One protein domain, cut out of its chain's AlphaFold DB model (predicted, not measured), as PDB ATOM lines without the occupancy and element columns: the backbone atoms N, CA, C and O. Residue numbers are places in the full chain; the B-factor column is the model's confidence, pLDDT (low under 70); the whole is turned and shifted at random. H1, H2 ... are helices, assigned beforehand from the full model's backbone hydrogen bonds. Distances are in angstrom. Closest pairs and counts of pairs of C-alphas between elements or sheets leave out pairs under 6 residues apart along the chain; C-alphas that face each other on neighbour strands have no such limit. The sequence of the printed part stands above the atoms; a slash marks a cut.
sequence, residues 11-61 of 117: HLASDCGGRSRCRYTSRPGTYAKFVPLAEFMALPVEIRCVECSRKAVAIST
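Overview. This is residues 11 to 61 of the 117 residues of an uncharacterized protein of Burkholderia cenocepacia (UniProt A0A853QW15). With little regular structure, this is mostly a wide loop, residues 11 to 36, with two short helices, H1 then H2, set steeply to each other at the other end. The loop swings out and returns, and its residues 34 to 35 pair parallel with residues 11 to 12. The printed part has 51 residues, 17 of them in the named helices, and no named strand: class all helix. It is compact, with a radius of gyration of the C-alphas of 10.0 A and spans of 29 by 24 by 16 A.

Along the chain. The printed part begins at C-alpha 11, (206.165, 145.172, 180.321). H1 is residues 37 to 42, 8.7 A long. H2 is residues 50 to 60, 15.1 A long, ending at C-alpha 60, (204.438, 131.696, 173.496).

Arrangement. H1 and H2 only just touch, with 3 pairs of C-alphas within 8 A. The closest C-alphas are those of Leu 37 and Ala 56, 6.6 A apart. They run opposite ways at a steep tilt of 68 degrees, only just short of about perpendicular. In both helices every O i to N i+4 pair is within hydrogen-bond range.

Size, cuts and confidence. The C-alphas farthest apart, of Thr 30 and Thr 61, are 31.1 A apart. The printed part has no cut, and the link from H1 to H2 is short. The pLDDT is under 70 at residues 14 to 31, 58 and 60 to 61.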
ATOM      1  N   HIS A  11     207.502 145.669 180.624       85.62
ATOM      2  CA  HIS A  11     206.165 145.172 180.321       85.62
ATOM      3  C   HIS A  11     206.086 144.645 178.887       85.62
ATOM      4  O   HIS A  11     206.777 145.132 177.995       85.62
ATOM      5  N   LEU A  12     205.204 143.674 178.666       81.81
ATOM      6  CA  LEU A  12     204.867 143.189 177.330       81.81
ATOM      7  C   LEU A  12     204.009 144.246 176.617       81.81
ATOM      8  O   LEU A  12     203.053 144.757 177.210       81.81
ATOM      9  N   ALA A  13     204.352 144.601 175.382       80.19
ATOM     10  CA  ALA A  13     203.510 145.406 174.497       80.19
ATOM     11  C   ALA A  13     202.327 144.565 173.982       80.19
ATOM     12  O   ALA A  13     202.448 143.349 173.857       80.19
ATOM     13  N   SER A  14     201.174 145.182 173.715       68.06
ATOM     14  CA  SER A  14     200.094 144.486 173.000       68.06
ATOM     15  C   SER A  14     200.460 144.301 171.528       68.06
ATOM     16  O   SER A  14     201.298 145.037 171.009       68.06
ATOM     17  N   ASP A  15     199.765 143.398 170.841       56.62
ATOM     18  CA  ASP A  15     200.025 143.068 169.431       56.62
ATOM     19  C   ASP A  15     199.930 144.294 168.501       56.62
ATOM     20  O   ASP A  15     200.662 144.400 167.524       56.62
ATOM     21  N   CYS A  16     199.117 145.293 168.866       48.91
ATOM     22  CA  CYS A  16     199.016 146.582 168.165       48.91
ATOM     23  C   CYS A  16     199.984 147.677 168.674       48.91
ATOM     24  O   CYS A  16     199.692 148.862 168.532       48.91
ATOM     25  N   GLY A  17     201.080 147.326 169.357       48.84
ATOM     26  CA  GLY A  17     202.034 148.299 169.919       48.84
ATOM     27  C   GLY A  17     201.495 149.114 171.105       48.84
ATOM     28  O   GLY A  17     202.099 150.103 171.519       48.84
ATOM     29  N   GLY A  18     200.352 148.713 171.665       54.53
ATOM     30  CA  GLY A  18     199.685 149.379 172.779       54.53
ATOM     31  C   GLY A  18     200.166 148.907 174.154       54.53
ATOM     32  O   GLY A  18     200.942 147.962 174.306       54.53
ATOM     33  N   ARG A  19     199.659 149.557 175.207       57.59
ATOM     34  CA  ARG A  19     199.867 149.106 176.592       57.59
ATOM     35  C   ARG A  19     199.155 147.761 176.764       57.59
ATOM     36  O   ARG A  19     197.937 147.701 176.607       57.59
ATOM     37  N   SER A  20     199.868 146.689 177.121       56.66
ATOM     38  CA  SER A  20     199.197 145.450 177.546       56.66
ATOM     39  C   SER A  20     198.199 145.773 178.656       56.66
ATOM     40  O   SER A  20     198.485 146.618 179.496       56.66
ATOM     41  N   ARG A  21     197.028 145.121 178.705       58.12
ATOM     42  CA  ARG A  21     196.036 145.265 179.798       58.12
ATOM     43  C   ARG A  21     196.516 144.606 181.101       58.12
ATOM     44  O   ARG A  21     195.850 143.745 181.669       58.12
ATOM     45  N   CYS A  22     197.755 144.846 181.495       65.44
ATOM     46  CA  CYS A  22     198.305 144.381 182.754       65.44
ATOM     47  C   CYS A  22     197.756 145.265 183.886       65.44
ATOM     48  O   CYS A  22     197.635 146.478 183.748       65.44
ATOM     49  N   ARG A  23     197.454 144.690 185.053       54.88
ATOM     50  CA  ARG A  23     197.001 145.478 186.215       54.88
ATOM     51  C   ARG A  23     198.011 146.562 186.648       54.88
ATOM     52  O   ARG A  23     197.633 147.512 187.320       54.88
ATOM     53  N   TYR A  24     199.279 146.445 186.243       53.91
ATOM     54  CA  TYR A  24     200.346 147.422 186.500       53.91
ATOM     55  C   TYR A  24     200.520 148.480 185.395       53.91
ATOM     56  O   TYR A  24     201.315 149.400 185.553       53.91
ATOM     57  N   THR A  25     199.789 148.377 184.284       53.69
ATOM     58  CA  THR A  25     199.825 149.336 183.163       53.69
ATOM     59  C   THR A  25     198.577 150.222 183.118       53.69
ATOM     60  O   THR A  25     198.536 151.165 182.332       53.69
ATOM     61  N   SER A  26     197.585 149.957 183.980       46.28
ATOM     62  CA  SER A  26     196.427 150.829 184.236       46.28
ATOM     63  C   SER A  26     196.783 152.050 185.094       46.28
ATOM     64  O   SER A  26     196.128 153.083 184.997       46.28
ATOM     65  N   ARG A  27     197.867 151.971 185.878       50.84
ATOM     66  CA  ARG A  27     198.582 153.123 186.451       50.84
ATOM     67  C   ARG A  27     200.049 153.040 186.040       50.84
ATOM     68  O   ARG A  27     200.893 152.698 186.871       50.84
ATOM     69  N   PRO A  28     200.362 153.267 184.755       53.59
ATOM     70  CA  PRO A  28     201.740 153.231 184.320       53.59
ATOM     71  C   PRO A  28     202.439 154.388 185.027       53.59
ATOM     72  O   PRO A  28     202.077 155.549 184.845       53.59
ATOM     73  N   GLY A  29     203.428 154.080 185.867       55.44
ATOM     74  CA  GLY A  29     204.389 155.108 186.245       55.44
ATOM     75  C   GLY A  29     204.958 155.714 184.961       55.44
ATOM     76  O   GLY A  29     205.080 155.016 183.953       55.44
ATOM     77  N   THR A  30     205.339 156.987 184.991       58.06
ATOM     78  CA  THR A  30     205.884 157.747 183.847       58.06
ATOM     79  C   THR A  30     207.098 157.099 183.156       58.06
ATOM     80  O   THR A  30     207.534 157.579 182.119       58.06
ATOM     81  N   TYR A  31     207.624 155.987 183.684       60.28
ATOM     82  CA  TYR A  31     208.819 155.283 183.218       60.28
ATOM     83  C   TYR A  31     208.599 153.793 182.878       60.28
ATOM     84  O   TYR A  31     209.557 153.020 182.925       60.28
ATOM     85  N   ALA A  32     207.371 153.346 182.599       71.56
ATOM     86  CA  ALA A  32     207.132 151.961 182.180       71.56
ATOM     87  C   ALA A  32     207.686 151.707 180.759       71.56
ATOM     88  O   ALA A  32     207.239 152.342 179.805       71.56
ATOM     89  N   LYS A  33     208.641 150.771 180.611       79.69
ATOM     90  CA  LYS A  33     209.144 150.314 179.299       79.69
ATOM     91  C   LYS A  33     208.256 149.178 178.790       79.69
ATOM     92  O   LYS A  33     208.064 148.198 179.511       79.69
ATOM     93  N   PHE A  34     207.753 149.300 177.566       82.31
ATOM     94  CA  PHE A  34     206.986 148.265 176.873       82.31
ATOM     95  C   PHE A  34     207.795 147.740 175.696       82.31
ATOM     96  O   PHE A  34     208.387 148.539 174.975       82.31
ATOM     97  N   VAL A  35     207.832 146.422 175.519       85.12
ATOM     98  CA  VAL A  35     208.607 145.773 174.454       85.12
ATOM     99  C   VAL A  35     207.812 144.630 173.807       85.12
ATOM    100  O   VAL A  35     206.962 144.041 174.487       85.12
ATOM    101  N   PRO A  36     208.050 144.300 172.523       85.94
ATOM    102  CA  PRO A  36     207.403 143.172 171.846       85.94
ATOM    103  C   PRO A  36     207.683 141.824 172.525       85.94
ATOM    104  O   PRO A  36     208.655 141.694 173.265       85.94
ATOM    105  N   LEU A  37     206.868 140.800 172.235       83.00
ATOM    106  CA  LEU A  37     206.982 139.464 172.847       83.00
ATOM    107  C   LEU A  37     208.392 138.865 172.745       83.00
ATOM    108  O   LEU A  37     208.910 138.372 173.745       83.00
ATOM    109  N   ALA A  38     209.019 138.946 171.571       84.31
ATOM    110  CA  ALA A  38     210.361 138.410 171.352       84.31
ATOM    111  C   ALA A  38     211.410 139.096 172.247       84.31
ATOM    112  O   ALA A  38     212.158 138.420 172.950       84.31
ATOM    113  N   GLU A  39     211.413 140.435 172.296       87.44
ATOM    114  CA  GLU A  39     212.312 141.196 173.176       87.44
ATOM    115  C   GLU A  39     211.990 140.915 174.650       87.44
ATOM    116  O   GLU A  39     212.894 140.698 175.448       87.44
ATOM    117  N   PHE A  40     210.708 140.842 175.016       87.94
ATOM    118  CA  PHE A  40     210.266 140.561 176.382       87.94
ATOM    119  C   PHE A  40     210.766 139.201 176.890       87.94
ATOM    120  O   PHE A  40     211.216 139.092 178.033       87.94
ATOM    121  N   MET A  41     210.707 138.171 176.042       85.25
ATOM    122  CA  MET A  41     211.154 136.815 176.367       85.25
ATOM    123  C   MET A  41     212.677 136.663 176.421       85.25
ATOM    124  O   MET A  41     213.153 135.714 177.040       85.25
ATOM    125  N   ALA A  42     213.433 137.605 175.854       90.19
ATOM    126  CA  ALA A  42     214.893 137.634 175.935       90.19
ATOM    127  C   ALA A  42     215.427 138.295 177.226       90.19
ATOM    128  O   ALA A  42     216.592 138.120 177.573       90.19
ATOM    129  N   LEU A  43     214.602 139.050 177.961       88.06
ATOM    130  CA  LEU A  43     215.024 139.752 179.185       88.06
ATOM    131  C   LEU A  43     215.197 138.798 180.380       88.06
ATOM    132  O   LEU A  43     214.448 137.837 180.479       88.06
ATOM    133  N   PRO A  44     216.056 139.070 181.372       87.75
ATOM    134  CA  PRO A  44     216.069 138.310 182.629       87.75
ATOM    135  C   PRO A  44     214.706 138.321 183.352       87.75
ATOM    136  O   PRO A  44     214.001 139.334 183.347       87.75
ATOM    137  N   VAL A  45     214.304 137.203 183.967       82.06
ATOM    138  CA  VAL A  45     212.972 137.042 184.598       82.06
ATOM    139  C   VAL A  45     212.745 138.067 185.714       82.06
ATOM    140  O   VAL A  45     211.632 138.566 185.889       82.06
ATOM    141  N   GLU A  46     213.808 138.446 186.414       82.56
ATOM    142  CA  GLU A  46     213.831 139.364 187.553       82.56
ATOM    143  C   GLU A  46     213.389 140.780 187.166       82.56
ATOM    144  O   GLU A  46     212.853 141.524 187.994       82.56
ATOM    145  N   ILE A  47     213.592 141.155 185.898       83.00
ATOM    146  CA  ILE A  47     213.231 142.476 185.374       83.00
ATOM    147  C   ILE A  47     211.913 142.466 184.593       83.00
ATOM    148  O   ILE A  47     211.414 143.533 184.228       83.00
ATOM    149  N   ARG A  48     211.311 141.295 184.356       84.94
ATOM    150  CA  ARG A  48     210.011 141.177 183.685       84.94
ATOM    151  C   ARG A  48     208.870 141.505 184.647       84.94
ATOM    152  O   ARG A  48     208.872 141.170 185.833       84.94
ATOM    153  N   CYS A  49     207.827 142.150 184.139       83.50
ATOM    154  CA  CYS A  49     206.581 142.290 184.879       83.50
ATOM    155  C   CYS A  49     205.931 140.908 185.042       83.50
ATOM    156  O   CYS A  49     205.524 140.317 184.052       83.50
ATOM    157  N   VAL A  50     205.768 140.433 186.281       80.56
ATOM    158  CA  VAL A  50     205.190 139.111 186.621       80.56
ATOM    159  C   VAL A  50     203.881 138.810 185.880       80.56
ATOM    160  O   VAL A  50     203.704 137.725 185.338       80.56
ATOM    161  N   GLU A  51     202.978 139.786 185.799       78.31
ATOM    162  CA  GLU A  51     201.709 139.641 185.075       78.31
ATOM    163  C   GLU A  51     201.910 139.525 183.557       78.31
ATOM    164  O   GLU A  51     201.228 138.753 182.889       78.31
ATOM    165  N   CYS A  52     202.865 140.278 183.004       82.25
ATOM    166  CA  CYS A  52     203.231 140.158 181.596       82.25
ATOM    167  C   CYS A  52     203.972 138.844 181.320       82.25
ATOM    168  O   CYS A  52     203.781 138.287 180.250       82.25
ATOM    169  N   SER A  53     204.738 138.309 182.278       83.94
ATOM    170  CA  SER A  53     205.370 136.988 182.181       83.94
ATOM    171  C   SER A  53     204.332 135.881 182.053       83.94
ATOM    172  O   SER A  53     204.455 135.050 181.163       83.94
ATOM    173  N   ARG A  54     203.265 135.907 182.865       79.50
ATOM    174  CA  ARG A  54     202.158 134.938 182.750       79.50
ATOM    175  C   ARG A  54     201.492 134.987 181.374       79.50
ATOM    176  O   ARG A  54     201.261 133.949 180.769       79.50
ATOM    177  N   LYS A  55     201.235 136.195 180.859       76.81
ATOM    178  CA  LYS A  55     200.661 136.383 179.516       76.81
ATOM    179  C   LYS A  55     201.613 135.936 178.410       76.81
ATOM    180  O   LYS A  55     201.179 135.269 177.485       76.81
ATOM    181  N   ALA A  56     202.893 136.287 178.514       79.00
ATOM    182  CA  ALA A  56     203.903 135.912 177.534       79.00
ATOM    183  C   ALA A  56     204.027 134.392 177.428       79.00
ATOM    184  O   ALA A  56     204.057 133.889 176.314       79.00
ATOM    185  N   VAL A  57     204.011 133.672 178.559       78.12
ATOM    186  CA  VAL A  57     203.957 132.203 178.570       78.12
ATOM    187  C   VAL A  57     202.728 131.721 177.804       78.12
ATOM    188  O   VAL A  57     202.903 131.019 176.820       78.12
ATOM    189  N   ALA A  58     201.525 132.194 178.146       69.19
ATOM    190  CA  ALA A  58     200.288 131.783 177.474       69.19
ATOM    191  C   ALA A  58     200.266 132.052 175.953       69.19
ATOM    192  O   ALA A  58     199.649 131.293 175.220       69.19
ATOM    193  N   ILE A  59     200.928 133.117 175.480       71.19
ATOM    194  CA  ILE A  59     201.038 133.445 174.046       71.19
ATOM    195  C   ILE A  59     202.131 132.608 173.359       71.19
ATOM    196  O   ILE A  59     201.980 132.206 172.211       71.19
ATOM    197  N   SER A  60     203.259 132.388 174.042       65.12
ATOM    198  CA  SER A  60     204.438 131.696 173.496       65.12
ATOM    199  C   SER A  60     204.340 130.179 173.535       65.12
ATOM    200  O   SER A  60     205.052 129.505 172.797       65.12
ATOM    201  N   THR A  61     203.497 129.638 174.412       58.34
ATOM    202  CA  THR A  61     203.123 128.238 174.360       58.34
ATOM    203  C   THR A  61     202.224 128.112 173.136       58.34
ATOM    204  O   THR A  61     201.117 128.654 173.174       58.34
TER     205      THR A  61